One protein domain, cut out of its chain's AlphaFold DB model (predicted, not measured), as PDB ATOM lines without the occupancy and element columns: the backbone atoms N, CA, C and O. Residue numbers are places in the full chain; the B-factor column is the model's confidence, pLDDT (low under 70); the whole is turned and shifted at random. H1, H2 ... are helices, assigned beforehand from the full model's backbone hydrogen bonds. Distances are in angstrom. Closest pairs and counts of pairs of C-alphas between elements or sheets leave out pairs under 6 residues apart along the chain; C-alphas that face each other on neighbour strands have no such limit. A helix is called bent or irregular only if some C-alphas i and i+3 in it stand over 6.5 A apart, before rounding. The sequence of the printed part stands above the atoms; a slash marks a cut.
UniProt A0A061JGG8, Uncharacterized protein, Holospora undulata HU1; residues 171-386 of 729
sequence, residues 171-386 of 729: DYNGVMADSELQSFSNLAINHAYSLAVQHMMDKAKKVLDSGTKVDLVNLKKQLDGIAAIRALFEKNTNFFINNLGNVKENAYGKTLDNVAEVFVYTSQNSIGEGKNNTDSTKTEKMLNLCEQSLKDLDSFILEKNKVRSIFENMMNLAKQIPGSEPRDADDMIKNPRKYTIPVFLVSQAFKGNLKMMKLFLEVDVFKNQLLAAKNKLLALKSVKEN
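Overview. This is residues 171 to 386 of the 729 residues of an uncharacterized protein of Holospora undulata HU1 (UniProt A0A061JGG8). Two lobes of helices make the arms of a long, broad V, with the short H6 and the arm H8a between them. In one lobe H3, H5b and H7 are side by side, with H1 packed on H7 and H2 folded back on H3; in the other H5a and H8b are side by side, and H4 crosses H5a. The 216 printed residues hold eight named helices, H1 to H8 in order, and no named strand: the class is all helix. The whole is loose, with a radius of gyration of the C-alphas of 22.5 A and spans of 76 by 37 by 22 A.

Arrangement. H1, residues 178 to 191, touches residues 337 to 341 of H7, residues 337 to 349, at a steep tilt of 39 degrees; the closest C-alphas, of Gln 182 and Arg 337, are 4.7 A apart. H2, residues 197 to 209, and H3, residues 216 to 244, form a hairpin at a shallow tilt of 26 degrees, with the C-alphas of Val 197 and Leu 223 closest at 6.2 A. H5, residues 280 to 320, was assigned as one helix by its hydrogen bonds but is bent, with C-alphas 306 and 309 7.8 A apart; its arms H5a, 280 to 306, and H5b, 309 to 320, stand at 86 degrees. H3, H5b and H7 are an up-and-down bundle, each running against the one before; the closest C-alphas of H3 and H5b, of Ile 229 and Met 314, are 5.6 A apart. H4, residues 249 to 268, touches H5a at a steep tilt of 46 degrees, with the C-alphas of Thr 255 and Ser 293 closest at 5.5 A. H8, residues 354 to 382, is likewise one helix by its hydrogen bonds but bent, with C-alphas 361 and 364 7.9 A apart, into H8a, 354 to 361, and H8b, 364 to 382. H8b touches H5a at a shallow tilt of 22 degrees, opposite ways, with the C-alphas of Leu 294 and Lys 367 closest at 6.2 A. H6, residues 329 to 334, touches H8a, with the C-alphas of Ala 329 and Lys 358 closest at 6.2 A. Every O i to N i+4 pair is within hydrogen-bond range in H1, H2, H5b, H6, H8a and H8b, against 23 of 25 in H3, 12 of 16 in H4, 22 of 23 in H5a and 7 of 9 in H7.

Along the chain. H1 begins at C-alpha 178 (-36.301, 24.520, 51.115), and H8b ends at C-alpha 382 (-59.379, 6.281, 9.569). H5a is 39.4 A long, H3 38.0 A, H4 29.0 A and H8b 27.3 A.

Size, cuts and confidence. The C-alphas farthest apart, of Ser 210 and Lys 384, are 76.8 A apart. The printed part has no cut, and the link from H4 to H5 is long, with 11 residues. Residues 192 to 193, 250 and 274 to 279 have pLDDT under 70.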
ATOM      1  N   ASP A 171     -30.970  24.020  58.613       85.12
ATOM      2  CA  ASP A 171     -31.700  22.827  59.023       85.12
ATOM      3  C   ASP A 171     -30.821  21.872  59.856       85.12
ATOM      4  O   ASP A 171     -29.649  22.129  60.141       85.12
ATOM      5  N   TYR A 172     -31.369  20.711  60.224       85.38
ATOM      6  CA  TYR A 172     -30.632  19.676  60.961       85.38
ATOM      7  C   TYR A 172     -29.488  19.031  60.149       85.38
ATOM      8  O   TYR A 172     -28.675  18.287  60.710       85.38
ATOM      9  N   ASN A 173     -29.398  19.282  58.840       88.25
ATOM     10  CA  ASN A 173     -28.278  18.880  57.990       88.25
ATOM     11  C   ASN A 173     -27.172  19.942  57.949       88.25
ATOM     12  O   ASN A 173     -26.065  19.630  57.517       88.25
ATOM     13  N   GLY A 174     -27.421  21.142  58.476       88.06
ATOM     14  CA  GLY A 174     -26.468  22.247  58.470       88.06
ATOM     15  C   GLY A 174     -26.443  23.011  57.143       88.06
ATOM     16  O   GLY A 174     -25.419  23.616  56.825       88.06
ATOM     17  N   VAL A 175     -27.534  22.973  56.372       92.19
ATOM     18  CA  VAL A 175     -27.740  23.714  55.111       92.19
ATOM     19  C   VAL A 175     -29.052  24.503  55.172       92.19
ATOM     20  O   VAL A 175     -29.847  24.304  56.084       92.19
ATOM     21  N   MET A 176     -29.325  25.402  54.224       92.00
ATOM     22  CA  MET A 176     -30.638  26.059  54.160       92.00
ATOM     23  C   MET A 176     -31.733  25.044  53.800       92.00
ATOM     24  O   MET A 176     -31.596  24.320  52.811       92.00
ATOM     25  N   ALA A 177     -32.825  25.026  54.572       90.00
ATOM     26  CA  ALA A 177     -34.040  24.278  54.239       90.00
ATOM     27  C   ALA A 177     -34.723  24.851  52.984       90.00
ATOM     28  O   ALA A 177     -34.508  26.006  52.628       90.00
ATOM     29  N   ASP A 178     -35.618  24.094  52.349       87.81
ATOM     30  CA  ASP A 178     -36.301  24.520  51.115       87.81
ATOM     31  C   ASP A 178     -37.064  25.852  51.245       87.81
ATOM     32  O   ASP A 178     -37.015  26.688  50.338       87.81
ATOM     33  N   SER A 179     -37.740  26.076  52.376       88.00
ATOM     34  CA  SER A 179     -38.420  27.347  52.662       88.00
ATOM     35  C   SER A 179     -37.435  28.508  52.801       88.00
ATOM     36  O   SER A 179     -37.743  29.622  52.379       88.00
ATOM     37  N   GLU A 180     -36.248  28.238  53.352       89.50
ATOM     38  CA  GLU A 180     -35.186  29.230  53.516       89.50
ATOM     39  C   GLU A 180     -34.461  29.508  52.192       89.50
ATOM     40  O   GLU A 180     -34.151  30.648  51.873       89.50
ATOM     41  N   LEU A 181     -34.263  28.494  51.344       91.06
ATOM     42  CA  LEU A 181     -33.751  28.684  49.984       91.06
ATOM     43  C   LEU A 181     -34.654  29.618  49.176       91.06
ATOM     44  O   LEU A 181     -34.161  30.483  48.447       91.06
ATOM     45  N   GLN A 182     -35.972  29.458  49.316       92.19
ATOM     46  CA  GLN A 182     -36.949  30.316  48.660       92.19
ATOM     47  C   GLN A 182     -36.955  31.733  49.246       92.19
ATOM     48  O   GLN A 182     -36.905  32.700  48.481       92.19
ATOM     49  N   SER A 183     -36.976  31.890  50.576       89.81
ATOM     50  CA  SER A 183     -36.932  33.214  51.219       89.81
ATOM     51  C   SER A 183     -35.638  33.964  50.884       89.81
ATOM     52  O   SER A 183     -35.694  35.126  50.476       89.81
ATOM     53  N   PHE A 184     -34.485  33.296  50.961       91.00
ATOM     54  CA  PHE A 184     -33.180  33.873  50.657       91.00
ATOM     55  C   PHE A 184     -33.039  34.233  49.173       91.00
ATOM     56  O   PHE A 184     -32.538  35.306  48.837       91.00
ATOM     57  N   SER A 185     -33.549  33.396  48.267       92.69
ATOM     58  CA  SER A 185     -33.588  33.716  46.835       92.69
ATOM     59  C   SER A 185     -34.465  34.937  46.534       92.69
ATOM     60  O   SER A 185     -34.054  35.807  45.767       92.69
ATOM     61  N   ASN A 186     -35.642  35.047  47.161       90.62
ATOM     62  CA  ASN A 186     -36.510  36.229  47.049       90.62
ATOM     63  C   ASN A 186     -35.822  37.495  47.563       90.62
ATOM     64  O   ASN A 186     -35.928  38.570  46.971       90.62
ATOM     65  N   LEU A 187     -35.077  37.362  48.652       87.38
ATOM     66  CA  LEU A 187     -34.294  38.444  49.218       87.38
ATOM     67  C   LEU A 187     -33.166  38.878  48.269       87.38
ATOM     68  O   LEU A 187     -33.002  40.075  48.035       87.38
ATOM     69  N   ALA A 188     -32.466  37.930  47.639       87.69
ATOM     70  CA  ALA A 188     -31.466  38.220  46.610       87.69
ATOM     71  C   ALA A 188     -32.073  38.923  45.381       87.69
ATOM     72  O   ALA A 188     -31.462  39.837  44.824       87.69
ATOM     73  N   ILE A 189     -33.282  38.537  44.962       89.12
ATOM     74  CA  ILE A 189     -34.026  39.186  43.874       89.12
ATOM     75  C   ILE A 189     -34.323  40.655  44.211       89.12
ATOM     76  O   ILE A 189     -33.938  41.543  43.449       89.12
ATOM     77  N   ASN A 190     -34.972  40.908  45.352       84.00
ATOM     78  CA  ASN A 190     -35.582  42.204  45.682       84.00
ATOM     79  C   ASN A 190     -34.583  43.318  46.001       84.00
ATOM     80  O   ASN A 190     -34.936  44.493  45.960       84.00
ATOM     81  N   HIS A 191     -33.353  42.958  46.353       74.69
ATOM     82  CA  HIS A 191     -32.418  43.900  46.950       74.69
ATOM     83  C   HIS A 191     -31.196  44.228  46.076       74.69
ATOM     84  O   HIS A 191     -30.435  45.103  46.445       74.69
ATOM     85  N   ALA A 192     -31.050  43.640  44.881       59.94
ATOM     86  CA  ALA A 192     -30.039  44.038  43.879       59.94
ATOM     87  C   ALA A 192     -28.599  44.203  44.417       59.94
ATOM     88  O   ALA A 192     -27.929  45.201  44.151       59.94
ATOM     89  N   TYR A 193     -28.110  43.211  45.169       67.75
ATOM     90  CA  TYR A 193     -26.762  43.234  45.734       67.75
ATOM     91  C   TYR A 193     -25.951  41.988  45.358       67.75
ATOM     92  O   TYR A 193     -26.467  40.870  45.329       67.75
ATOM     93  N   SER A 194     -24.648  42.179  45.127       80.06
ATOM     94  CA  SER A 194     -23.681  41.083  45.012       80.06
ATOM     95  C   SER A 194     -23.475  40.460  46.393       80.06
ATOM     96  O   SER A 194     -23.033  41.141  47.312       80.06
ATOM     97  N   LEU A 195     -23.809  39.180  46.559       84.88
ATOM     98  CA  LEU A 195     -23.655  38.478  47.835       84.88
ATOM     99  C   LEU A 195     -22.172  38.319  48.196       84.88
ATOM    100  O   LEU A 195     -21.378  37.806  47.405       84.88
ATOM    101  N   ALA A 196     -21.801  38.686  49.423       89.06
ATOM    102  CA  ALA A 196     -20.459  38.473  49.959       89.06
ATOM    103  C   ALA A 196     -20.299  37.026  50.456       89.06
ATOM    104  O   ALA A 196     -20.148  36.776  51.653       89.06
ATOM    105  N   VAL A 197     -20.370  36.058  49.532       90.94
ATOM    106  CA  VAL A 197     -20.410  34.624  49.867       90.94
ATOM    107  C   VAL A 197     -19.210  34.203  50.708       90.94
ATOM    108  O   VAL A 197     -19.398  33.541  51.722       90.94
ATOM    109  N   GLN A 198     -17.995  34.635  50.359       90.19
ATOM    110  CA  GLN A 198     -16.806  34.279  51.136       90.19
ATOM    111  C   GLN A 198     -16.892  34.785  52.585       90.19
ATOM    112  O   GLN A 198     -16.617  34.025  53.506       90.19
ATOM    113  N   HIS A 199     -17.375  36.012  52.800       88.50
ATOM    114  CA  HIS A 199     -17.549  36.566  54.145       88.50
ATOM    115  C   HIS A 199     -18.611  35.800  54.951       88.50
ATOM    116  O   HIS A 199     -18.422  35.525  56.138       88.50
ATOM    117  N   MET A 200     -19.712  35.403  54.302       91.19
ATOM    118  CA  MET A 200     -20.725  34.540  54.919       91.19
ATOM    119  C   MET A 200     -20.161  33.154  55.253       91.19
ATOM    120  O   MET A 200     -20.462  32.629  56.321       91.19
ATOM    121  N   MET A 201     -19.294  32.587  54.408       93.88
ATOM    122  CA  MET A 201     -18.629  31.307  54.674       93.88
ATOM    123  C   MET A 201     -17.604  31.391  55.809       93.88
ATOM    124  O   MET A 201     -17.527  30.472  56.622       93.88
ATOM    125  N   ASP A 202     -16.867  32.496  55.925       88.12
ATOM    126  CA  ASP A 202     -15.948  32.726  57.045       88.12
ATOM    127  C   ASP A 202     -16.720  32.822  58.372       88.12
ATOM    128  O   ASP A 202     -16.291  32.289  59.398       88.12
ATOM    129  N   LYS A 203     -17.905  33.452  58.351       85.94
ATOM    130  CA  LYS A 203     -18.833  33.461  59.492       85.94
ATOM    131  C   LYS A 203     -19.429  32.074  59.759       85.94
ATOM    132  O   LYS A 203     -19.453  31.654  60.911       85.94
ATOM    133  N   ALA A 204     -19.811  31.327  58.723       90.06
ATOM    134  CA  ALA A 204     -20.307  29.957  58.839       90.06
ATOM    135  C   ALA A 204     -19.267  29.005  59.455       90.06
ATOM    136  O   ALA A 204     -19.611  28.163  60.281       90.06
ATOM    137  N   LYS A 205     -17.979  29.174  59.126       89.25
ATOM    138  CA  LYS A 205     -16.881  28.420  59.745       89.25
ATOM    139  C   LYS A 205     -16.784  28.704  61.246       89.25
ATOM    140  O   LYS A 205     -16.728  27.773  62.036       89.25
ATOM    141  N   LYS A 206     -16.883  29.973  61.651       81.12
ATOM    142  CA  LYS A 206     -16.922  30.346  63.078       81.12
ATOM    143  C   LYS A 206     -18.152  29.786  63.805       81.12
ATOM    144  O   LYS A 206     -18.067  29.501  64.998       81.12
ATOM    145  N   VAL A 207     -19.286  29.648  63.111       83.75
ATOM    146  CA  VAL A 207     -20.515  28.998  63.617       83.75
ATOM    147  C   VAL A 207     -20.298  27.496  63.819       83.75
ATOM    148  O   VAL A 207     -20.669  26.962  64.867       83.75
ATOM    149  N   LEU A 208     -19.623  26.836  62.875       85.06
ATOM    150  CA  LEU A 208     -19.213  25.439  63.006       85.06
ATOM    151  C   LEU A 208     -18.274  25.232  64.205       85.06
ATOM    152  O   LEU A 208     -18.512  24.343  65.018       85.06
ATOM    153  N   ASP A 209     -17.268  26.098  64.363       80.19
ATOM    154  CA  ASP A 209     -16.275  26.016  65.445       80.19
ATOM    155  C   ASP A 209     -16.901  26.164  66.851       80.19
ATOM    156  O   ASP A 209     -16.321  25.722  67.841       80.19
ATOM    157  N   SER A 210     -18.112  26.732  66.969       71.62
ATOM    158  CA  SER A 210     -18.878  26.755  68.235       71.62
ATOM    159  C   SER A 210     -19.695  25.501  68.543       71.62
ATOM    160  O   SER A 210     -20.317  25.435  69.605       71.62
ATOM    161  N   GLY A 211     -19.721  24.514  67.648       73.00
ATOM    162  CA  GLY A 211     -20.468  23.268  67.828       73.00
ATOM    163  C   GLY A 211     -21.874  23.256  67.219       73.00
ATOM    164  O   GLY A 211     -22.586  22.267  67.383       73.00
ATOM    165  N   THR A 212     -22.280  24.305  66.495       78.62
ATOM    166  CA  THR A 212     -23.488  24.271  65.655       78.62
ATOM    167  C   THR A 212     -23.183  23.491  64.381       78.62
ATOM    168  O   THR A 212     -22.159  23.721  63.740       78.62
ATOM    169  N   LYS A 213     -24.066  22.574  63.976       85.44
ATOM    170  CA  LYS A 213     -23.869  21.812  62.739       85.44
ATOM    171  C   LYS A 213     -24.001  22.732  61.523       85.44
ATOM    172  O   LYS A 213     -25.047  23.334  61.308       85.44
ATOM    173  N   VAL A 214     -22.943  22.789  60.719       90.50
ATOM    174  CA  VAL A 214     -22.904  23.512  59.444       90.50
ATOM    175  C   VAL A 214     -22.181  22.646  58.420       90.50
ATOM    176  O   VAL A 214     -21.025  22.277  58.622       90.50
ATOM    177  N   ASP A 215     -22.836  22.342  57.306       93.81
ATOM    178  CA  ASP A 215     -22.184  21.708  56.163       93.81
ATOM    179  C   ASP A 215     -21.605  22.805  55.269       93.81
ATOM    180  O   ASP A 215     -22.271  23.341  54.381       93.81
ATOM    181  N   LEU A 216     -20.346  23.169  55.523       94.00
ATOM    182  CA  LEU A 216     -19.682  24.257  54.803       94.00
ATOM    183  C   LEU A 216     -19.614  24.010  53.290       94.00
ATOM    184  O   LEU A 216     -19.640  24.969  52.522       94.00
ATOM    185  N   VAL A 217     -19.534  22.752  52.846       94.69
ATOM    186  CA  VAL A 217     -19.427  22.416  51.421       94.69
ATOM    187  C   VAL A 217     -20.764  22.643  50.730       94.69
ATOM    188  O   VAL A 217     -20.825  23.334  49.710       94.69
ATOM    189  N   ASN A 218     -21.843  22.083  51.277       95.12
ATOM    190  CA  ASN A 218     -23.161  22.196  50.664       95.12
ATOM    191  C   ASN A 218     -23.775  23.586  50.862       95.12
ATOM    192  O   ASN A 218     -24.368  24.107  49.919       95.12
ATOM    193  N   LEU A 219     -23.548  24.244  52.003       94.81
ATOM    194  CA  LEU A 219     -23.955  25.636  52.203       94.81
ATOM    195  C   LEU A 219     -23.234  26.575  51.227       94.81
ATOM    196  O   LEU A 219     -23.874  27.432  50.617       94.81
ATOM    197  N   LYS A 220     -21.925  26.377  51.005       95.12
ATOM    198  CA  LYS A 220     -21.185  27.137  49.988       95.12
ATOM    199  C   LYS A 220     -21.774  26.927  48.596       95.12
ATOM    200  O   LYS A 220     -21.983  27.908  47.893       95.12
ATOM    201  N   LYS A 221     -22.112  25.689  48.218       95.75
ATOM    202  CA  LYS A 221     -22.795  25.406  46.941       95.75
ATOM    203  C   LYS A 221     -24.147  26.110  46.831       95.75
ATOM    204  O   LYS A 221     -24.458  26.627  45.763       95.75
ATOM    205  N   GLN A 222     -24.937  26.158  47.908       94.88
ATOM    206  CA  GLN A 222     -26.204  26.893  47.914       94.88
ATOM    207  C   GLN A 222     -25.978  28.398  47.708       94.88
ATOM    208  O   GLN A 222     -26.607  28.993  46.837       94.88
ATOM    209  N   LEU A 223     -25.051  29.011  48.449       93.69
ATOM    210  CA  LEU A 223     -24.778  30.449  48.363       93.69
ATOM    211  C   LEU A 223     -24.122  30.858  47.036       93.69
ATOM    212  O   LEU A 223     -24.585  31.809  46.404       93.69
ATOM    213  N   ASP A 224     -23.087  30.140  46.589       93.12
ATOM    214  CA  ASP A 224     -22.429  30.379  45.296       93.12
ATOM    215  C   ASP A 224     -23.405  30.142  44.138       93.12
ATOM    216  O   ASP A 224     -23.449  30.931  43.195       93.12
ATOM    217  N   GLY A 225     -24.224  29.088  44.219       93.81
ATOM    218  CA  GLY A 225     -25.248  28.786  43.223       93.81
ATOM    219  C   GLY A 225     -26.283  29.904  43.118       93.81
ATOM    220  O   GLY A 225     -26.541  30.400  42.022       93.81
ATOM    221  N   ILE A 226     -26.826  30.367  44.249       93.81
ATOM    222  CA  ILE A 226     -27.779  31.486  44.277       93.81
ATOM    223  C   ILE A 226     -27.130  32.769  43.749       93.81
ATOM    224  O   ILE A 226     -27.749  33.468  42.949       93.81
ATOM    225  N   ALA A 227     -25.879  33.061  44.115       90.81
ATOM    226  CA  ALA A 227     -25.147  34.218  43.600       90.81
ATOM    227  C   ALA A 227     -24.924  34.142  42.077       90.81
ATOM    228  O   ALA A 227     -25.153  35.124  41.368       90.81
ATOM    229  N   ALA A 228     -24.539  32.973  41.553       92.12
ATOM    230  CA  ALA A 228     -24.333  32.753  40.124       92.12
ATOM    231  C   ALA A 228     -25.641  32.891  39.329       92.12
ATOM    232  O   ALA A 228     -25.689  33.595  38.316       92.12
ATOM    233  N   ILE A 229     -26.727  32.284  39.817       94.31
ATOM    234  CA  ILE A 229     -28.056  32.409  39.209       94.31
ATOM    235  C   ILE A 229     -28.547  33.859  39.301       94.31
ATOM    236  O   ILE A 229     -29.106  34.375  38.335       94.31
ATOM    237  N   ARG A 230     -28.300  34.559  40.416       90.88
ATOM    238  CA  ARG A 230     -28.662  35.973  40.575       90.88
ATOM    239  C   ARG A 230     -27.927  36.870  39.587       90.88
ATOM    240  O   ARG A 230     -28.556  37.778  39.045       90.88
ATOM    241  N   ALA A 231     -26.646  36.613  39.329       89.69
ATOM    242  CA  ALA A 231     -25.867  37.338  38.329       89.69
ATOM    243  C   ALA A 231     -26.403  37.101  36.908       89.69
ATOM    244  O   ALA A 231     -26.454  38.031  36.101       89.69
ATOM    245  N   LEU A 232     -26.844  35.875  36.597       92.69
ATOM    246  CA  LEU A 232     -27.538  35.585  35.338       92.69
ATOM    247  C   LEU A 232     -28.887  36.302  35.259       92.69
ATOM    248  O   LEU A 232     -29.177  36.896  34.226       92.69
ATOM    249  N   PHE A 233     -29.677  36.300  36.334       92.69
ATOM    250  CA  PHE A 233     -30.930  37.052  36.412       92.69
ATOM    251  C   PHE A 233     -30.684  38.540  36.121       92.69
ATOM    252  O   PHE A 233     -31.231  39.069  35.165       92.69
ATOM    253  N   GLU A 234     -29.755  39.184  36.830       89.94
ATOM    254  CA  GLU A 234     -29.415  40.609  36.664       89.94
ATOM    255  C   GLU A 234     -29.066  40.987  35.221       89.94
ATOM    256  O   GLU A 234     -29.559  41.981  34.693       89.94
ATOM    257  N   LYS A 235     -28.246  40.159  34.563       91.81
ATOM    258  CA  LYS A 235     -27.807  40.381  33.181       91.81
ATOM    259  C   LYS A 235     -28.920  40.172  32.156       91.81
ATOM    260  O   LYS A 235     -28.843  40.736  31.069       91.81
ATOM    261  N   ASN A 236     -29.922  39.349  32.471       94.19
ATOM    262  CA  ASN A 236     -30.876  38.846  31.484       94.19
ATOM    263  C   ASN A 236     -32.340  39.225  31.754       94.19
ATOM    264  O   ASN A 236     -33.172  38.974  30.887       94.19
ATOM    265  N   THR A 237     -32.688  39.867  32.875       92.38
ATOM    266  CA  THR A 237     -34.083  40.247  33.178       92.38
ATOM    267  C   THR A 237     -34.723  41.065  32.061       92.38
ATOM    268  O   THR A 237     -35.774  40.683  31.548       92.38
ATOM    269  N   ASN A 238     -34.064  42.132  31.600       93.06
ATOM    270  CA  ASN A 238     -34.584  42.951  30.500       93.06
ATOM    271  C   ASN A 238     -34.655  42.167  29.183       93.06
ATOM    272  O   ASN A 238     -35.588  42.347  28.408       93.06
ATOM    273  N   PHE A 239     -33.703  41.260  28.939       93.94
ATOM    274  CA  PHE A 239     -33.731  40.388  27.768       93.94
ATOM    275  C   PHE A 239     -34.953  39.458  27.788       93.94
ATOM    276  O   PHE A 239     -35.649  39.349  26.780       93.94
ATOM    277  N   PHE A 240     -35.276  38.846  28.931       95.50
ATOM    278  CA  PHE A 240     -36.477  38.020  29.079       95.50
ATOM    279  C   PHE A 240     -37.756  38.845  28.939       95.50
ATOM    280  O   PHE A 240     -38.642  38.440  28.193       95.50
ATOM    281  N   ILE A 241     -37.845  40.009  29.594       93.31
ATOM    282  CA  ILE A 241     -39.006  40.907  29.490       93.31
ATOM    283  C   ILE A 241     -39.235  41.332  28.033       93.31
ATOM    284  O   ILE A 241     -40.363  41.279  27.556       93.31
ATOM    285  N   ASN A 242     -38.182  41.691  27.297       91.44
ATOM    286  CA  ASN A 242     -38.313  42.146  25.912       91.44
ATOM    287  C   ASN A 242     -38.719  41.022  24.946       91.44
ATOM    288  O   ASN A 242     -39.486  41.265  24.015       91.44
ATOM    289  N   ASN A 243     -38.216  39.801  25.153       91.19
ATOM    290  CA  ASN A 243     -38.529  38.671  24.274       91.19
ATOM    291  C   ASN A 243     -39.873  38.016  24.622       91.19
ATOM    292  O   ASN A 243     -40.679  37.774  23.733       91.19
ATOM    293  N   LEU A 244     -40.151  37.767  25.904       91.19
ATOM    294  CA  LEU A 244     -41.365  37.064  26.333       91.19
ATOM    295  C   LEU A 244     -42.527  38.001  26.687       91.19
ATOM    296  O   LEU A 244     -43.683  37.604  26.577       91.19
ATOM    297  N   GLY A 245     -42.269  39.249  27.082       83.88
ATOM    298  CA  GLY A 245     -43.314  40.181  27.532       83.88
ATOM    299  C   GLY A 245     -44.279  40.638  26.433       83.88
ATOM    300  O   GLY A 245     -45.353  41.157  26.738       83.88
ATOM    301  N   ASN A 246     -43.930  40.408  25.163       80.50
ATOM    302  CA  ASN A 246     -44.795  40.653  24.005       80.50
ATOM    303  C   ASN A 246     -45.731  39.473  23.688       80.50
ATOM    304  O   ASN A 246     -46.634  39.600  22.855       80.50
ATOM    305  N   VAL A 247     -45.540  38.328  24.346       85.19
ATOM    306  CA  VAL A 247     -46.371  37.140  24.172       85.19
ATOM    307  C   VAL A 247     -47.724  37.393  24.846       85.19
ATOM    308  O   VAL A 247     -47.847  37.413  26.070       85.19
ATOM    309  N   LYS A 248     -48.760  37.629  24.037       75.50
ATOM    310  CA  LYS A 248     -50.106  37.970  24.525       75.50
ATOM    311  C   LYS A 248     -50.809  36.744  25.106       75.50
ATOM    312  O   LYS A 248     -50.980  35.747  24.411       75.50
ATOM    313  N   GLU A 249     -51.329  36.859  26.327       72.06
ATOM    314  CA  GLU A 249     -52.114  35.804  26.990       72.06
ATOM    315  C   GLU A 249     -53.268  35.291  26.122       72.06
ATOM    316  O   GLU A 249     -53.417  34.088  25.952       72.06
ATOM    317  N   ASN A 250     -54.048  36.182  25.502       68.06
ATOM    318  CA  ASN A 250     -55.190  35.777  24.674       68.06
ATOM    319  C   ASN A 250     -54.799  34.879  23.489       68.06
ATOM    320  O   ASN A 250     -55.655  34.159  22.977       68.06
ATOM    321  N   ALA A 251     -53.536  34.932  23.051       70.00
ATOM    322  CA  ALA A 251     -53.029  34.103  21.966       70.00
ATOM    323  C   ALA A 251     -52.654  32.681  22.423       70.00
ATOM    324  O   ALA A 251     -52.780  31.764  21.625       70.00
ATOM    325  N   TYR A 252     -52.249  32.480  23.686       77.94
ATOM    326  CA  TYR A 252     -51.650  31.211  24.141       77.94
ATOM    327  C   TYR A 252     -52.288  30.601  25.400       77.94
ATOM    328  O   TYR A 252     -52.192  29.400  25.633       77.94
ATOM    329  N   GLY A 253     -52.992  31.390  26.210       70.12
ATOM    330  CA  GLY A 253     -53.697  30.912  27.402       70.12
ATOM    331  C   GLY A 253     -54.806  29.909  27.072       70.12
ATOM    332  O   GLY A 253     -55.042  28.989  27.850       70.12
ATOM    333  N   LYS A 254     -55.429  30.036  25.889       80.00
ATOM    334  CA  LYS A 254     -56.392  29.056  25.353       80.00
ATOM    335  C   LYS A 254     -55.729  27.767  24.870       80.00
ATOM    336  O   LYS A 254     -56.377  26.728  24.869       80.00
ATOM    337  N   THR A 255     -54.455  27.809  24.478       86.38
ATOM    338  CA  THR A 255     -53.734  26.633  23.976       86.38
ATOM    339  C   THR A 255     -53.644  25.547  25.046       86.38
ATOM    340  O   THR A 255     -53.861  24.386  24.730       86.38
ATOM    341  N   LEU A 256     -53.419  25.901  26.318       84.81
ATOM    342  CA  LEU A 256     -53.426  24.930  27.424       84.81
ATOM    343  C   LEU A 256     -54.788  24.252  27.611       84.81
ATOM    344  O   LEU A 256     -54.852  23.036  27.789       84.81
ATOM    345  N   ASP A 257     -55.867  25.031  27.547       86.31
ATOM    346  CA  ASP A 257     -57.226  24.510  27.700       86.31
ATOM    347  C   ASP A 257     -57.570  23.572  26.517       86.31
ATOM    348  O   ASP A 257     -58.101  22.478  26.722       86.31
ATOM    349  N   ASN A 258     -57.162  23.934  25.292       90.06
ATOM    350  CA  ASN A 258     -57.315  23.097  24.095       90.06
ATOM    351  C   ASN A 258     -56.490  21.799  24.173       90.06
ATOM    352  O   ASN A 258     -56.988  20.730  23.823       90.06
ATOM    353  N   VAL A 259     -55.233  21.878  24.632       92.19
ATOM    354  CA  VAL A 259     -54.357  20.711  24.847       92.19
ATOM    355  C   VAL A 259     -55.025  19.731  25.813       92.19
ATOM    356  O   VAL A 259     -55.097  18.534  25.528       92.19
ATOM    357  N   ALA A 260     -55.569  20.239  26.922       90.31
ATOM    358  CA  ALA A 260     -56.287  19.426  27.895       90.31
ATOM    359  C   ALA A 260     -57.540  18.769  27.288       90.31
ATOM    360  O   ALA A 260     -57.745  17.573  27.492       90.31
ATOM    361  N   GLU A 261     -58.343  19.500  26.501       92.81
ATOM    362  CA  GLU A 261     -59.520  18.944  25.808       92.81
ATOM    363  C   GLU A 261     -59.122  17.789  24.868       92.81
ATOM    364  O   GLU A 261     -59.731  16.716  24.909       92.81
ATOM    365  N   VAL A 262     -58.045  17.957  24.091       94.38
ATOM    366  CA  VAL A 262     -57.522  16.917  23.187       94.38
ATOM    367  C   VAL A 262     -57.043  15.680  23.959       94.38
ATOM    368  O   VAL A 262     -57.333  14.550  23.552       94.38
ATOM    369  N   PHE A 263     -56.340  15.850  25.081       93.19
ATOM    370  CA  PHE A 263     -55.867  14.724  25.898       93.19
ATOM    371  C   PHE A 263     -57.001  13.978  26.599       93.19
ATOM    372  O   PHE A 263     -57.020  12.745  26.616       93.19
ATOM    373  N   VAL A 264     -57.995  14.697  27.125       91.56
ATOM    374  CA  VAL A 264     -59.196  14.074  27.695       91.56
ATOM    375  C   VAL A 264     -59.928  13.272  26.620       91.56
ATOM    376  O   VAL A 264     -60.249  12.106  26.834       91.56
ATOM    377  N   TYR A 265     -60.114  13.836  25.426       90.50
ATOM    378  CA  TYR A 265     -60.774  13.117  24.341       90.50
ATOM    379  C   TYR A 265     -59.998  11.865  23.906       90.50
ATOM    380  O   TYR A 265     -60.571  10.783  23.789       90.50
ATOM    381  N   THR A 266     -58.689  11.981  23.685       90.06
ATOM    382  CA  THR A 266     -57.859  10.856  23.220       90.06
ATOM    383  C   THR A 266     -57.640   9.777  24.279       90.06
ATOM    384  O   THR A 266     -57.410   8.627  23.910       90.06
ATOM    385  N   SER A 267     -57.749  10.089  25.572       88.12
ATOM    386  CA  SER A 267     -57.717   9.084  26.648       88.12
ATOM    387  C   SER A 267     -59.044   8.338  26.812       88.12
ATOM    388  O   SER A 267     -59.045   7.162  27.162       88.12
ATOM    389  N   GLN A 268     -60.174   8.982  26.511       86.75
ATOM    390  CA  GLN A 268     -61.505   8.376  26.613       86.75
ATOM    391  C   GLN A 268     -61.905   7.542  25.388       86.75
ATOM    392  O   GLN A 268     -62.874   6.787  25.457       86.75
ATOM    393  N   ASN A 269     -61.204   7.681  24.261       85.50
ATOM    394  CA  ASN A 269     -61.544   7.001  23.013       85.50
ATOM    395  C   ASN A 269     -60.454   6.005  22.601       85.50
ATOM    396  O   ASN A 269     -59.264   6.328  22.558       85.50
ATOM    397  N   SER A 270     -60.888   4.797  22.245       85.56
ATOM    398  CA  SER A 270     -60.029   3.700  21.792       85.56
ATOM    399  C   SER A 270     -60.285   3.403  20.317       85.56
ATOM    400  O   SER A 270     -61.428   3.378  19.867       85.56
ATOM    401  N   ILE A 271     -59.219   3.167  19.552       87.56
ATOM    402  CA  ILE A 271     -59.318   2.923  18.109       87.56
ATOM    403  C   ILE A 271     -60.003   1.574  17.864       87.56
ATOM    404  O   ILE A 271     -59.608   0.552  18.418       87.56
ATOM    405  N   GLY A 272     -61.041   1.561  17.026       78.06
ATOM    406  CA  GLY A 272     -61.749   0.337  16.637       78.06
ATOM    407  C   GLY A 272     -62.668  -0.277  17.706       78.06
ATOM    408  O   GLY A 272     -63.391  -1.230  17.383       78.06
ATOM    409  N   GLU A 273     -62.698   0.264  18.931       78.44
ATOM    410  CA  GLU A 273     -63.690  -0.064  19.967       78.44
ATOM    411  C   GLU A 273     -64.887   0.898  19.913       78.44
ATOM    412  O   GLU A 273     -64.756   2.046  19.512       78.44
ATOM    413  N   GLY A 274     -66.076   0.432  20.305       60.50
ATOM    414  CA  GLY A 274     -67.314   1.231  20.296       60.50
ATOM    415  C   GLY A 274     -67.767   1.705  21.676       60.50
ATOM    416  O   GLY A 274     -68.967   1.797  21.912       60.50
ATOM    417  N   LYS A 275     -66.851   1.899  22.635       56.41
ATOM    418  CA  LYS A 275     -67.237   2.225  24.024       56.41
ATOM    419  C   LYS A 275     -67.749   3.654  24.204       56.41
ATOM    420  O   LYS A 275     -68.584   3.875  25.068       56.41
ATOM    421  N   ASN A 276     -67.303   4.583  23.370       53.56
ATOM    422  CA  ASN A 276     -67.818   5.941  23.288       53.56
ATOM    423  C   ASN A 276     -68.051   6.204  21.805       53.56
ATOM    424  O   ASN A 276     -67.139   5.945  21.027       53.56
ATOM    425  N   ASN A 277     -69.248   6.650  21.405       50.16
ATOM    426  CA  ASN A 277     -69.536   7.029  20.018       50.16
ATOM    427  C   ASN A 277     -68.418   7.960  19.527       50.16
ATOM    428  O   ASN A 277     -68.405   9.151  19.867       50.16
ATOM    429  N   THR A 278     -67.478   7.421  18.750       57.66
ATOM    430  CA  THR A 278     -66.467   8.193  18.026       57.66
ATOM    431  C   THR A 278     -67.211   8.949  16.937       57.66
ATOM    432  O   THR A 278     -67.300   8.530  15.787       57.66
ATOM    433  N   ASP A 279     -67.854  10.043  17.330       66.44
ATOM    434  CA  ASP A 279     -68.506  10.952  16.410       66.44
ATOM    435  C   ASP A 279     -67.411  11.538  15.519       66.44
ATOM    436  O   ASP A 279     -66.524  12.257  15.996       66.44
ATOM    437  N   SER A 280     -67.448  11.194  14.232       71.56
ATOM    438  CA  SER A 280     -66.494  11.697  13.239       71.56
ATOM    439  C   SER A 280     -66.400  13.227  13.268       71.56
ATOM    440  O   SER A 280     -65.310  13.772  13.130       71.56
ATOM    441  N   THR A 281     -67.500  13.914  13.594       80.44
ATOM    442  CA  THR A 281     -67.568  15.371  13.753       80.44
ATOM    443  C   THR A 281     -66.757  15.849  14.959       80.44
ATOM    444  O   THR A 281     -66.029  16.839  14.874       80.44
ATOM    445  N   LYS A 282     -66.831  15.134  16.091       86.19
ATOM    446  CA  LYS A 282     -66.018  15.433  17.281       86.19
ATOM    447  C   LYS A 282     -64.548  15.101  17.056       86.19
ATOM    448  O   LYS A 282     -63.703  15.887  17.470       86.19
ATOM    449  N   THR A 283     -64.241  13.990  16.384       88.88
ATOM    450  CA  THR A 283     -62.855  13.631  16.036       88.88
ATOM    451  C   THR A 283     -62.238  14.704  15.136       88.88
ATOM    452  O   THR A 283     -61.124  15.141  15.403       88.88
ATOM    453  N   GLU A 284     -62.982  15.203  14.141       89.06
ATOM    454  CA  GLU A 284     -62.546  16.306  13.273       89.06
ATOM    455  C   GLU A 284     -62.307  17.596  14.066       89.06
ATOM    456  O   GLU A 284     -61.269  18.240  13.915       89.06
ATOM    457  N   LYS A 285     -63.232  17.951  14.974       91.44
ATOM    458  CA  LYS A 285     -63.065  19.101  15.877       91.44
ATOM    459  C   LYS A 285     -61.778  18.972  16.698       91.44
ATOM    460  O   LYS A 285     -61.028  19.939  16.799       91.44
ATOM    461  N   MET A 286     -61.516  17.795  17.272       94.19
ATOM    462  CA  MET A 286     -60.309  17.544  18.066       94.19
ATOM    463  C   MET A 286     -59.040  17.563  17.219       94.19
ATOM    464  O   MET A 286     -58.019  18.056  17.687       94.19
ATOM    465  N   LEU A 287     -59.094  17.077  15.976       93.62
ATOM    466  CA  LEU A 287     -57.974  17.154  15.039       93.62
ATOM    467  C   LEU A 287     -57.622  18.617  14.742       93.62
ATOM    468  O   LEU A 287     -56.470  19.008  14.903       93.62
ATOM    469  N   ASN A 288     -58.623  19.441  14.422       93.50
ATOM    470  CA  ASN A 288     -58.441  20.871  14.169       93.50
ATOM    471  C   ASN A 288     -57.905  21.607  15.409       93.50
ATOM    472  O   ASN A 288     -56.992  22.423  15.299       93.50
ATOM    473  N   LEU A 289     -58.429  21.293  16.602       93.88
ATOM    474  CA  LEU A 289     -57.917  21.840  17.862       93.88
ATOM    475  C   LEU A 289     -56.471  21.411  18.126       93.88
ATOM    476  O   LEU A 289     -55.668  22.229  18.570       93.88
ATOM    477  N   CYS A 290     -56.125  20.156  17.841       94.88
ATOM    478  CA  CYS A 290     -54.773  19.625  17.981       94.88
ATOM    479  C   CYS A 290     -53.799  20.321  17.020       94.88
ATOM    480  O   CYS A 290     -52.732  20.754  17.446       94.88
ATOM    481  N   GLU A 291     -54.171  20.494  15.749       94.00
ATOM    482  CA  GLU A 291     -53.344  21.177  14.748       94.00
ATOM    483  C   GLU A 291     -53.153  22.659  15.058       94.00
ATOM    484  O   GLU A 291     -52.027  23.158  14.991       94.00
ATOM    485  N   GLN A 292     -54.224  23.346  15.461       92.75
ATOM    486  CA  GLN A 292     -54.130  24.729  15.913       92.75
ATOM    487  C   GLN A 292     -53.225  24.830  17.144       92.75
ATOM    488  O   GLN A 292     -52.321  25.660  17.168       92.75
ATOM    489  N   SER A 293     -53.404  23.941  18.127       94.00
ATOM    490  CA  SER A 293     -52.577  23.935  19.334       94.00
ATOM    491  C   SER A 293     -51.113  23.652  19.010       94.00
ATOM    492  O   SER A 293     -50.249  24.340  19.528       94.00
ATOM    493  N   LEU A 294     -50.804  22.709  18.113       94.56
ATOM    494  CA  LEU A 294     -49.432  22.453  17.656       94.56
ATOM    495  C   LEU A 294     -48.803  23.699  17.019       94.56
ATOM    496  O   LEU A 294     -47.668  24.034  17.346       94.56
ATOM    497  N   LYS A 295     -49.547  24.417  16.170       92.06
ATOM    498  CA  LYS A 295     -49.085  25.667  15.548       92.06
ATOM    499  C   LYS A 295     -48.836  26.773  16.580       92.06
ATOM    500  O   LYS A 295     -47.848  27.507  16.475       92.06
ATOM    501  N   ASP A 296     -49.707  26.877  17.580       90.88
ATOM    502  CA  ASP A 296     -49.549  27.822  18.685       90.88
ATOM    503  C   ASP A 296     -48.324  27.451  19.538       90.88
ATOM    504  O   ASP A 296     -47.495  28.312  19.831       90.88
ATOM    505  N   LEU A 297     -48.144  26.168  19.879       93.44
ATOM    506  CA  LEU A 297     -46.972  25.688  20.615       93.44
ATOM    507  C   LEU A 297     -45.676  25.915  19.830       93.44
ATOM    508  O   LEU A 297     -44.692  26.334  20.426       93.44
ATOM    509  N   ASP A 298     -45.659  25.694  18.514       92.06
ATOM    510  CA  ASP A 298     -44.491  25.968  17.668       92.06
ATOM    511  C   ASP A 298     -44.123  27.453  17.675       92.06
ATOM    512  O   ASP A 298     -42.956  27.809  17.854       92.06
ATOM    513  N   SER A 299     -45.126  28.324  17.561       90.06
ATOM    514  CA  SER A 299     -44.933  29.775  17.644       90.06
ATOM    515  C   SER A 299     -44.408  30.186  19.022       90.06
ATOM    516  O   SER A 299     -43.472  30.978  19.125       90.06
ATOM    517  N   PHE A 300     -44.938  29.590  20.093       91.88
ATOM    518  CA  PHE A 300     -44.458  29.824  21.451       91.88
ATOM    519  C   PHE A 300     -43.029  29.297  21.660       91.88
ATOM    520  O   PHE A 300     -42.212  29.956  22.305       91.88
ATOM    521  N   ILE A 301     -42.691  28.129  21.104       93.12
ATOM    522  CA  ILE A 301     -41.343  27.548  21.165       93.12
ATOM    523  C   ILE A 301     -40.329  28.485  20.517       93.12
ATOM    524  O   ILE A 301     -39.237  28.628  21.060       93.12
ATOM    525  N   LEU A 302     -40.668  29.161  19.413       91.38
ATOM    526  CA  LEU A 302     -39.782  30.162  18.808       91.38
ATOM    527  C   LEU A 302     -39.454  31.298  19.786       91.38
ATOM    528  O   LEU A 302     -38.289  31.675  19.904       91.38
ATOM    529  N   GLU A 303     -40.440  31.791  20.536       90.62
ATOM    530  CA  GLU A 303     -40.227  32.817  21.564       90.62
ATOM    531  C   GLU A 303     -39.431  32.278  22.762       90.62
ATOM    532  O   GLU A 303     -38.458  32.900  23.196       90.62
ATOM    533  N   LYS A 304     -39.753  31.068  23.244       93.19
ATOM    534  CA  LYS A 304     -38.976  30.373  24.284       93.19
ATOM    535  C   LYS A 304     -37.523  30.167  23.855       93.19
ATOM    536  O   LYS A 304     -36.621  30.359  24.664       93.19
ATOM    537  N   ASN A 305     -37.267  29.813  22.598       94.62
ATOM    538  CA  ASN A 305     -35.928  29.529  22.079       94.62
ATOM    539  C   ASN A 305     -34.997  30.742  22.145       94.62
ATOM    540  O   ASN A 305     -33.802  30.555  22.365       94.62
ATOM    541  N   LYS A 306     -35.530  31.968  22.052       93.81
ATOM    542  CA  LYS A 306     -34.733  33.197  22.213       93.81
ATOM    543  C   LYS A 306     -34.079  33.276  23.593       93.81
ATOM    544  O   LYS A 306     -32.971  33.780  23.716       93.81
ATOM    545  N   VAL A 307     -34.741  32.744  24.623       95.19
ATOM    546  CA  VAL A 307     -34.273  32.786  26.019       95.19
ATOM    547  C   VAL A 307     -33.818  31.429  26.568       95.19
ATOM    548  O   VAL A 307     -33.253  31.368  27.661       95.19
ATOM    549  N   ARG A 308     -34.039  30.341  25.818       95.19
ATOM    550  CA  ARG A 308     -33.884  28.948  26.266       95.19
ATOM    551  C   ARG A 308     -32.508  28.669  26.851       95.19
ATOM    552  O   ARG A 308     -32.439  28.185  27.969       95.19
ATOM    553  N   SER A 309     -31.434  29.030  26.147       94.81
ATOM    554  CA  SER A 309     -30.061  28.759  26.601       94.81
ATOM    555  C   SER A 309     -29.760  29.386  27.970       94.81
ATOM    556  O   SER A 309     -29.198  28.739  28.853       94.81
ATOM    557  N   ILE A 310     -30.210  30.626  28.199       94.88
ATOM    558  CA  ILE A 310     -30.024  31.309  29.487       94.88
ATOM    559  C   ILE A 310     -30.878  30.647  30.570       94.88
ATOM    560  O   ILE A 310     -30.384  30.393  31.668       94.88
ATOM    561  N   PHE A 311     -32.145  30.352  30.262       96.19
ATOM    562  CA  PHE A 311     -33.048  29.699  31.205       96.19
ATOM    563  C   PHE A 311     -32.530  28.315  31.609       96.19
ATOM    564  O   PHE A 311     -32.430  28.025  32.794       96.19
ATOM    565  N   GLU A 312     -32.133  27.484  30.645       95.38
ATOM    566  CA  GLU A 312     -31.574  26.152  30.882       95.38
ATOM    567  C   GLU A 312     -30.265  26.221  31.670       95.38
ATOM    568  O   GLU A 312     -30.067  25.418  32.578       95.38
ATOM    569  N   ASN A 313     -29.406  27.213  31.417       95.75
ATOM    570  CA  ASN A 313     -28.216  27.441  32.237       95.75
ATOM    571  C   ASN A 313     -28.587  27.744  33.703       95.75
ATOM    572  O   ASN A 313     -28.059  27.120  34.623       95.75
ATOM    573  N   MET A 314     -29.557  28.634  33.937       95.88
ATOM    574  CA  MET A 314     -30.042  28.931  35.291       95.88
ATOM    575  C   MET A 314     -30.694  27.715  35.960       95.88
ATOM    576  O   MET A 314     -30.453  27.474  37.141       95.88
ATOM    577  N   MET A 315     -31.481  26.929  35.220       95.94
ATOM    578  CA  MET A 315     -32.088  25.688  35.712       95.94
ATOM    579  C   MET A 315     -31.027  24.635  36.051       95.94
ATOM    580  O   MET A 315     -31.133  23.974  37.079       95.94
ATOM    581  N   ASN A 316     -29.976  24.503  35.238       96.44
ATOM    582  CA  ASN A 316     -28.875  23.571  35.485       96.44
ATOM    583  C   ASN A 316     -28.064  23.962  36.725       96.44
ATOM    584  O   ASN A 316     -27.749  23.097  37.540       96.44
ATOM    585  N   LEU A 317     -27.783  25.256  36.912       95.62
ATOM    586  CA  LEU A 317     -27.171  25.758  38.143       95.62
ATOM    587  C   LEU A 317     -28.080  25.514  39.355       95.62
ATOM    588  O   LEU A 317     -27.610  25.028  40.379       95.62
ATOM    589  N   ALA A 318     -29.384  25.775  39.229       96.31
ATOM    590  CA  ALA A 318     -30.349  25.516  40.297       96.31
ATOM    591  C   ALA A 318     -30.411  24.027  40.666       96.31
ATOM    592  O   ALA A 318     -30.475  23.681  41.841       96.31
ATOM    593  N   LYS A 319     -30.312  23.126  39.687       96.44
ATOM    594  CA  LYS A 319     -30.287  21.678  39.919       96.44
ATOM    595  C   LYS A 319     -29.067  21.230  40.733       96.44
ATOM    596  O   LYS A 319     -29.177  20.296  41.524       96.44
ATOM    597  N   GLN A 320     -27.929  21.910  40.574       94.94
ATOM    598  CA  GLN A 320     -26.696  21.652  41.332       94.94
ATOM    599  C   GLN A 320     -26.752  22.164  42.781       94.94
ATOM    600  O   GLN A 320     -25.920  21.762  43.600       94.94
ATOM    601  N   ILE A 321     -27.720  23.024  43.115       95.31
ATOM    602  CA  ILE A 321     -27.941  23.501  44.481       95.31
ATOM    603  C   ILE A 321     -28.561  22.367  45.325       95.31
ATOM    604  O   ILE A 321     -29.583  21.794  44.926       95.31
ATOM    605  N   PRO A 322     -27.992  22.044  46.504       93.56
ATOM    606  CA  PRO A 322     -28.616  21.140  47.472       93.56
ATOM    607  C   PRO A 322     -30.006  21.636  47.904       93.56
ATOM    608  O   PRO A 322     -30.140  22.777  48.343       93.56
ATOM    609  N   GLY A 323     -31.027  20.784  47.780       89.94
ATOM    610  CA  GLY A 323     -32.438  21.087  48.069       89.94
ATOM    611  C   GLY A 323     -33.376  20.166  47.280       89.94
ATOM    612  O   GLY A 323     -32.929  19.490  46.342       89.94
ATOM    613  N   SER A 324     -34.661  20.119  47.642       91.69
ATOM    614  CA  SER A 324     -35.606  19.193  47.001       91.69
ATOM    615  C   SER A 324     -36.027  19.637  45.592       91.69
ATOM    616  O   SER A 324     -36.052  20.825  45.263       91.69
ATOM    617  N   GLU A 325     -36.359  18.660  44.743       93.62
ATOM    618  CA  GLU A 325     -36.891  18.890  43.394       93.62
ATOM    619  C   GLU A 325     -38.420  19.072  43.432       93.62
ATOM    620  O   GLU A 325     -39.104  18.363  44.183       93.62
ATOM    621  N   PRO A 326     -38.991  19.998  42.643       92.06
ATOM    622  CA  PRO A 326     -40.437  20.088  42.470       92.06
ATOM    623  C   PRO A 326     -40.979  18.832  41.772       92.06
ATOM    624  O   PRO A 326     -40.295  18.219  40.953       92.06
ATOM    625  N   ARG A 327     -42.217  18.441  42.103       91.19
ATOM    626  CA  ARG A 327     -42.849  17.228  41.543       91.19
ATOM    627  C   ARG A 327     -43.289  17.395  40.089       91.19
ATOM    628  O   ARG A 327     -43.176  16.462  39.302       91.19
ATOM    629  N   ASP A 328     -43.807  18.570  39.763       91.00
ATOM    630  CA  ASP A 328     -44.360  18.933  38.461       91.00
ATOM    631  C   ASP A 328     -44.248  20.456  38.248       91.00
ATOM    632  O   ASP A 328     -43.719  21.182  39.098       91.00
ATOM    633  N   ALA A 329     -44.722  20.953  37.103       90.81
ATOM    634  CA  ALA A 329     -44.679  22.380  36.793       90.81
ATOM    635  C   ALA A 329     -45.546  23.228  37.741       90.81
ATOM    636  O   ALA A 329     -45.164  24.353  38.059       90.81
ATOM    637  N   ASP A 330     -46.679  22.709  38.230       92.06
ATOM    638  CA  ASP A 330     -47.552  23.446  39.151       92.06
ATOM    639  C   ASP A 330     -46.884  23.616  40.526       92.06
ATOM    640  O   ASP A 330     -46.934  24.702  41.112       92.06
ATOM    641  N   ASP A 331     -46.227  22.570  41.028       93.50
ATOM    642  CA  ASP A 331     -45.398  22.611  42.234       93.50
ATOM    643  C   ASP A 331     -44.189  23.529  42.029       93.50
ATOM    644  O   ASP A 331     -43.881  24.323  42.912       93.50
ATOM    645  N   MET A 332     -43.557  23.512  40.849       94.31
ATOM    646  CA  MET A 332     -42.435  24.408  40.544       94.31
ATOM    647  C   MET A 332     -42.843  25.886  40.525       94.31
ATOM    648  O   MET A 332     -42.055  26.737  40.924       94.31
ATOM    649  N   ILE A 333     -44.062  26.212  40.094       93.94
ATOM    650  CA  ILE A 333     -44.567  27.591  40.100       93.94
ATOM    651  C   ILE A 333     -44.951  28.036  41.518       93.94
ATOM    652  O   ILE A 333     -44.645  29.162  41.909       93.94
ATOM    653  N   LYS A 334     -45.618  27.171  42.296       91.94
ATOM    654  CA  LYS A 334     -46.110  27.506  43.647       91.94
ATOM    655  C   LYS A 334     -45.004  27.484  44.703       91.94
ATOM    656  O   LYS A 334     -44.947  28.372  45.550       91.94
ATOM    657  N   ASN A 335     -44.132  26.481  44.643       91.94
ATOM    658  CA  ASN A 335     -43.056  26.218  45.594       91.94
ATOM    659  C   ASN A 335     -41.738  25.968  44.836       91.94
ATOM    660  O   ASN A 335     -41.258  24.833  44.788       91.94
ATOM    661  N   PRO A 336     -41.131  27.002  44.228       92.88
ATOM    662  CA  PRO A 336     -39.952  26.835  43.380       92.88
ATOM    663  C   PRO A 336     -38.678  26.419  44.132       92.88
ATOM    664  O   PRO A 336     -37.765  25.876  43.511       92.88
ATOM    665  N   ARG A 337     -38.577  26.651  45.453       93.25
ATOM    666  CA  ARG A 337     -37.423  26.253  46.294       93.25
ATOM    667  C   ARG A 337     -36.100  26.770  45.705       93.25
ATOM    668  O   ARG A 337     -35.934  27.978  45.534       93.25
ATOM    669  N   LYS A 338     -35.176  25.886  45.315       94.44
ATOM    670  CA  LYS A 338     -33.909  26.238  44.643       94.44
ATOM    671  C   LYS A 338     -34.064  26.857  43.243       94.44
ATOM    672  O   LYS A 338     -33.140  27.499  42.757       94.44
ATOM    673  N   TYR A 339     -35.238  26.739  42.620       96.62
ATOM    674  CA  TYR A 339     -35.583  27.344  41.328       96.62
ATOM    675  C   TYR A 339     -36.263  28.717  41.463       96.62
ATOM    676  O   TYR A 339     -36.785  29.245  40.483       96.62
ATOM    677  N   THR A 340     -36.262  29.330  42.653       95.88
ATOM    678  CA  THR A 340     -36.976  30.599  42.902       95.88
ATOM    679  C   THR A 340     -36.565  31.707  41.935       95.88
ATOM    680  O   THR A 340     -37.431  32.349  41.351       95.88
ATOM    681  N   ILE A 341     -35.266  31.903  41.695       95.06
ATOM    682  CA  ILE A 341     -34.778  32.937  40.770       95.06
ATOM    683  C   ILE A 341     -35.151  32.660  39.301       95.06
ATOM    684  O   ILE A 341     -35.704  33.566  38.675       95.06
ATOM    685  N   PRO A 342     -34.902  31.471  38.712       95.69
ATOM    686  CA  PRO A 342     -35.308  31.215  37.329       95.69
ATOM    687  C   PRO A 342     -36.831  31.265  37.141       95.69
ATOM    688  O   PRO A 342     -37.296  31.799  36.136       95.69
ATOM    689  N   VAL A 343     -37.620  30.784  38.106       96.19
ATOM    690  CA  VAL A 343     -39.088  30.882  38.046       96.19
ATOM    691  C   VAL A 343     -39.541  32.337  38.160       96.19
ATOM    692  O   VAL A 343     -40.402  32.768  37.393       96.19
ATOM    693  N   PHE A 344     -38.925  33.130  39.043       94.94
ATOM    694  CA  PHE A 344     -39.204  34.560  39.156       94.94
ATOM    695  C   PHE A 344     -38.853  35.322  37.874       94.94
ATOM    696  O   PHE A 344     -39.618  36.185  37.460       94.94
ATOM    697  N   LEU A 345     -37.746  34.985  37.205       94.62
ATOM    698  CA  LEU A 345     -37.360  35.583  35.922       94.62
ATOM    699  C   LEU A 345     -38.456  35.412  34.863       94.62
ATOM    700  O   LEU A 345     -38.855  36.376  34.210       94.62
ATOM    701  N   VAL A 346     -38.975  34.190  34.732       94.88
ATOM    702  CA  VAL A 346     -40.077  33.875  33.814       94.88
ATOM    703  C   VAL A 346     -41.370  34.564  34.261       94.88
ATOM    704  O   VAL A 346     -42.070  35.154  33.439       94.88
ATOM    705  N   SER A 347     -41.657  34.561  35.566       93.69
ATOM    706  CA  SER A 347     -42.805  35.263  36.151       93.69
ATOM    707  C   SER A 347     -42.782  36.756  35.836       93.69
ATOM    708  O   SER A 347     -43.803  37.312  35.447       93.69
ATOM    709  N   GLN A 348     -41.631  37.419  35.973       92.19
ATOM    710  CA  GLN A 348     -41.473  38.839  35.656       92.19
ATOM    711  C   GLN A 348     -41.736  39.110  34.179       92.19
ATOM    712  O   GLN A 348     -42.490  40.022  33.841       92.19
ATOM    713  N   ALA A 349     -41.178  38.278  33.302       92.75
ATOM    714  CA  ALA A 349     -41.373  38.417  31.867       92.75
ATOM    715  C   ALA A 349     -42.854  38.291  31.461       92.75
ATOM    716  O   ALA A 349     -43.321  39.040  30.608       92.75
ATOM    717  N   PHE A 350     -43.616  37.419  32.131       92.12
ATOM    718  CA  PHE A 350     -45.058  37.238  31.915       92.12
ATOM    719  C   PHE A 350     -45.959  38.005  32.894       92.12
ATOM    720  O   PHE A 350     -47.153  37.711  32.978       92.12
ATOM    721  N   LYS A 351     -45.427  38.977  33.647       90.12
ATOM    722  CA  LYS A 351     -46.188  39.795  34.615       90.12
ATOM    723  C   LYS A 351     -47.012  38.969  35.625       90.12
ATOM    724  O   LYS A 351     -48.106  39.365  36.011       90.12
ATOM    725  N   GLY A 352     -46.499  37.808  36.033       87.44
ATOM    726  CA  GLY A 352     -47.135  36.909  37.002       87.44
ATOM    727  C   GLY A 352     -48.234  36.003  36.440       87.44
ATOM    728  O   GLY A 352     -48.954  35.378  37.217       87.44
ATOM    729  N   ASN A 353     -48.397  35.904  35.116       88.94
ATOM    730  CA  ASN A 353     -49.410  35.027  34.534       88.94
ATOM    731  C   ASN A 353     -49.046  33.538  34.696       88.94
ATOM    732  O   ASN A 353     -48.210  32.999  33.966       88.94
ATOM    733  N   LEU A 354     -49.738  32.856  35.613       88.94
ATOM    734  CA  LEU A 354     -49.490  31.450  35.947       88.94
ATOM    735  C   LEU A 354     -49.705  30.493  34.761       88.94
ATOM    736  O   LEU A 354     -48.937  29.544  34.610       88.94
ATOM    737  N   LYS A 355     -50.704  30.740  33.897       87.06
ATOM    738  CA  LYS A 355     -50.945  29.909  32.700       87.06
ATOM    739  C   LYS A 355     -49.769  30.014  31.727       87.06
ATOM    740  O   LYS A 355     -49.276  29.000  31.246       87.06
ATOM    741  N   MET A 356     -49.273  31.224  31.482       89.31
ATOM    742  CA  MET A 356     -48.127  31.452  30.594       89.31
ATOM    743  C   MET A 356     -46.829  30.872  31.159       89.31
ATOM    744  O   MET A 356     -46.038  30.299  30.413       89.31
ATOM    745  N   MET A 357     -46.632  30.956  32.478       92.00
ATOM    746  CA  MET A 357     -45.511  30.298  33.152       92.00
ATOM    747  C   MET A 357     -45.576  28.776  32.991       92.00
ATOM    748  O   MET A 357     -44.577  28.166  32.619       92.00
ATOM    749  N   LYS A 358     -46.748  28.168  33.206       91.62
ATOM    750  CA  LYS A 358     -46.944  26.726  33.012       91.62
ATOM    751  C   LYS A 358     -46.663  26.313  31.572       91.62
ATOM    752  O   LYS A 358     -45.885  25.392  31.339       91.62
ATOM    753  N   LEU A 359     -47.207  27.058  30.608       91.12
ATOM    754  CA  LEU A 359     -46.929  26.841  29.193       91.12
ATOM    755  C   LEU A 359     -45.426  26.921  28.899       91.12
ATOM    756  O   LEU A 359     -44.894  26.033  28.250       91.12
ATOM    757  N   PHE A 360     -44.711  27.919  29.424       93.25
ATOM    758  CA  PHE A 360     -43.266  28.050  29.218       93.25
ATOM    759  C   PHE A 360     -42.472  26.819  29.671       93.25
ATOM    760  O   PHE A 360     -41.556  26.364  28.972       93.25
ATOM    761  N   LEU A 361     -42.850  26.264  30.820       93.25
ATOM    762  CA  LEU A 361     -42.209  25.093  31.403       93.25
ATOM    763  C   LEU A 361     -42.537  23.806  30.636       93.25
ATOM    764  O   LEU A 361     -41.644  22.991  30.420       93.25
ATOM    765  N   GLU A 362     -43.775  23.653  30.166       92.75
ATOM    766  CA  GLU A 362     -44.286  22.386  29.624       92.75
ATOM    767  C   GLU A 362     -44.442  22.352  28.093       92.75
ATOM    768  O   GLU A 362     -44.741  21.295  27.545       92.75
ATOM    769  N   VAL A 363     -44.206  23.456  27.368       92.75
ATOM    770  CA  VAL A 363     -44.485  23.566  25.916       92.75
ATOM    771  C   VAL A 363     -43.887  22.425  25.079       92.75
ATOM    772  O   VAL A 363     -44.553  21.895  24.193       92.75
ATOM    773  N   ASP A 364     -42.655  22.000  25.377       92.50
ATOM    774  CA  ASP A 364     -41.981  20.926  24.637       92.50
ATOM    775  C   ASP A 364     -42.626  19.556  24.930       92.50
ATOM    776  O   ASP A 364     -42.785  18.724  24.034       92.50
ATOM    777  N   VAL A 365     -43.054  19.343  26.181       93.50
ATOM    778  CA  VAL A 365     -43.775  18.138  26.612       93.50
ATOM    779  C   VAL A 365     -45.141  18.084  25.932       93.50
ATOM    780  O   VAL A 365     -45.478  17.070  25.319       93.50
ATOM    781  N   PHE A 366     -45.887  19.191  25.955       93.62
ATOM    782  CA  PHE A 366     -47.187  19.282  25.297       93.62
ATOM    783  C   PHE A 366     -47.098  19.099  23.791       93.62
ATOM    784  O   PHE A 366     -47.955  18.423  23.230       93.62
ATOM    785  N   LYS A 367     -46.058  19.619  23.131       94.44
ATOM    786  CA  LYS A 367     -45.859  19.404  21.693       94.44
ATOM    787  C   LYS A 367     -45.710  17.918  21.372       94.44
ATOM    788  O   LYS A 367     -46.404  17.412  20.493       94.44
ATOM    789  N   ASN A 368     -44.852  17.206  22.100       93.75
ATOM    790  CA  ASN A 368     -44.636  15.775  21.876       93.75
ATOM    791  C   ASN A 368     -45.897  14.948  22.167       93.75
ATOM    792  O   ASN A 368     -46.265  14.073  21.382       93.75
ATOM    793  N   GLN A 369     -46.594  15.259  23.260       93.06
ATOM    794  CA  GLN A 369     -47.851  14.602  23.609       93.06
ATOM    795  C   GLN A 369     -48.966  14.907  22.594       93.06
ATOM    796  O   GLN A 369     -49.716  14.003  22.230       93.06
ATOM    797  N   LEU A 370     -49.056  16.137  22.069       94.25
ATOM    798  CA  LEU A 370     -50.008  16.485  21.011       94.25
ATOM    799  C   LEU A 370     -49.677  15.813  19.680       94.25
ATOM    800  O   LEU A 370     -50.602  15.426  18.979       94.25
ATOM    801  N   LEU A 371     -48.403  15.625  19.324       93.25
ATOM    802  CA  LEU A 371     -48.035  14.851  18.131       93.25
ATOM    803  C   LEU A 371     -48.501  13.391  18.248       93.25
ATOM    804  O   LEU A 371     -49.076  12.849  17.304       93.25
ATOM    805  N   ALA A 372     -48.329  12.773  19.422       91.31
ATOM    806  CA  ALA A 372     -48.866  11.439  19.690       91.31
ATOM    807  C   ALA A 372     -50.408  11.422  19.639       91.31
ATOM    808  O   ALA A 372     -51.001  10.551  18.998       91.31
ATOM    809  N   ALA A 373     -51.062  12.423  20.237       92.44
ATOM    810  CA  ALA A 373     -52.512  12.582  20.187       92.44
ATOM    811  C   ALA A 373     -53.026  12.795  18.752       92.44
ATOM    812  O   ALA A 373     -54.035  12.201  18.381       92.44
ATOM    813  N   LYS A 374     -52.315  13.565  17.917       92.75
ATOM    814  CA  LYS A 374     -52.628  13.773  16.496       92.75
ATOM    815  C   LYS A 374     -52.639  12.448  15.745       92.75
ATOM    816  O   LYS A 374     -53.601  12.157  15.040       92.75
ATOM    817  N   ASN A 375     -51.607  11.626  15.931       90.75
ATOM    818  CA  ASN A 375     -51.535  10.303  15.311       90.75
ATOM    819  C   ASN A 375     -52.700   9.409  15.763       90.75
ATOM    820  O   ASN A 375     -53.325   8.749  14.931       90.75
ATOM    821  N   LYS A 376     -53.056   9.446  17.055       90.75
ATOM    822  CA  LYS A 376     -54.222   8.723  17.582       90.75
ATOM    823  C   LYS A 376     -55.544   9.233  16.994       90.75
ATOM    824  O   LYS A 376     -56.386   8.425  16.622       90.75
ATOM    825  N   LEU A 377     -55.727  10.546  16.849       90.62
ATOM    826  CA  LEU A 377     -56.918  11.146  16.232       90.62
ATOM    827  C   LEU A 377     -57.045  10.797  14.742       90.62
ATOM    828  O   LEU A 377     -58.137  10.461  14.288       90.62
ATOM    829  N   LEU A 378     -55.940  10.810  13.988       89.50
ATOM    830  CA  LEU A 378     -55.917  10.347  12.595       89.50
ATOM    831  C   LEU A 378     -56.309   8.867  12.497       89.50
ATOM    832  O   LEU A 378     -57.113   8.493  11.641       89.50
ATOM    833  N   ALA A 379     -55.807   8.033  13.411       88.12
ATOM    834  CA  ALA A 379     -56.186   6.629  13.486       88.12
ATOM    835  C   ALA A 379     -57.680   6.454  13.821       88.12
ATOM    836  O   ALA A 379     -58.365   5.712  13.119       88.12
ATOM    837  N   LEU A 380     -58.205   7.194  14.808       87.25
ATOM    838  CA  LEU A 380     -59.633   7.216  15.160       87.25
ATOM    839  C   LEU A 380     -60.522   7.643  13.980       87.25
ATOM    840  O   LEU A 380     -61.603   7.092  13.808       87.25
ATOM    841  N   LYS A 381     -60.060   8.580  13.141       85.44
ATOM    842  CA  LYS A 381     -60.765   9.006  11.919       85.44
ATOM    843  C   LYS A 381     -60.727   7.938  10.818       85.44
ATOM    844  O   LYS A 381     -61.709   7.760  10.102       85.44
ATOM    845  N   SER A 382     -59.594   7.252  10.655       83.19
ATOM    846  CA  SER A 382     -59.379   6.281   9.569       83.19
ATOM    847  C   SER A 382     -60.012   4.907   9.824       83.19
ATOM    848  O   SER A 382     -60.508   4.268   8.893       83.19
ATOM    849  N   VAL A 383     -60.030   4.445  11.077       86.62
ATOM    850  CA  VAL A 383     -60.562   3.129  11.445       86.62
ATOM    851  C   VAL A 383     -62.047   3.253  11.752       86.62
ATOM    852  O   VAL A 383     -62.457   3.969  12.661       86.62
ATOM    853  N   LYS A 384     -62.875   2.508  11.012       79.94
ATOM    854  CA  LYS A 384     -64.328   2.504  11.220       79.94
ATOM    855  C   LYS A 384     -64.682   2.092  12.647       79.94
ATOM    856  O   LYS A 384     -64.155   1.114  13.177       79.94
ATOM    857  N   GLU A 385     -65.677   2.760  13.219       78.12
ATOM    858  CA  GLU A 385     -66.206   2.402  14.529       78.12
ATOM    859  C   GLU A 385     -66.671   0.934  14.573       78.12
ATOM    860  O   GLU A 385     -67.205   0.379  13.590       78.12
ATOM    861  N   ASN A 386     -66.488   0.313  15.743       84.25
ATOM    862  CA  ASN A 386     -66.818  -1.083  16.003       84.25
ATOM    863  C   ASN A 386     -66.057  -2.061  15.090       84.25
ATOM    864  O   ASN A 386     -66.554  -3.159  14.823       84.25
TER     865      ASN A 386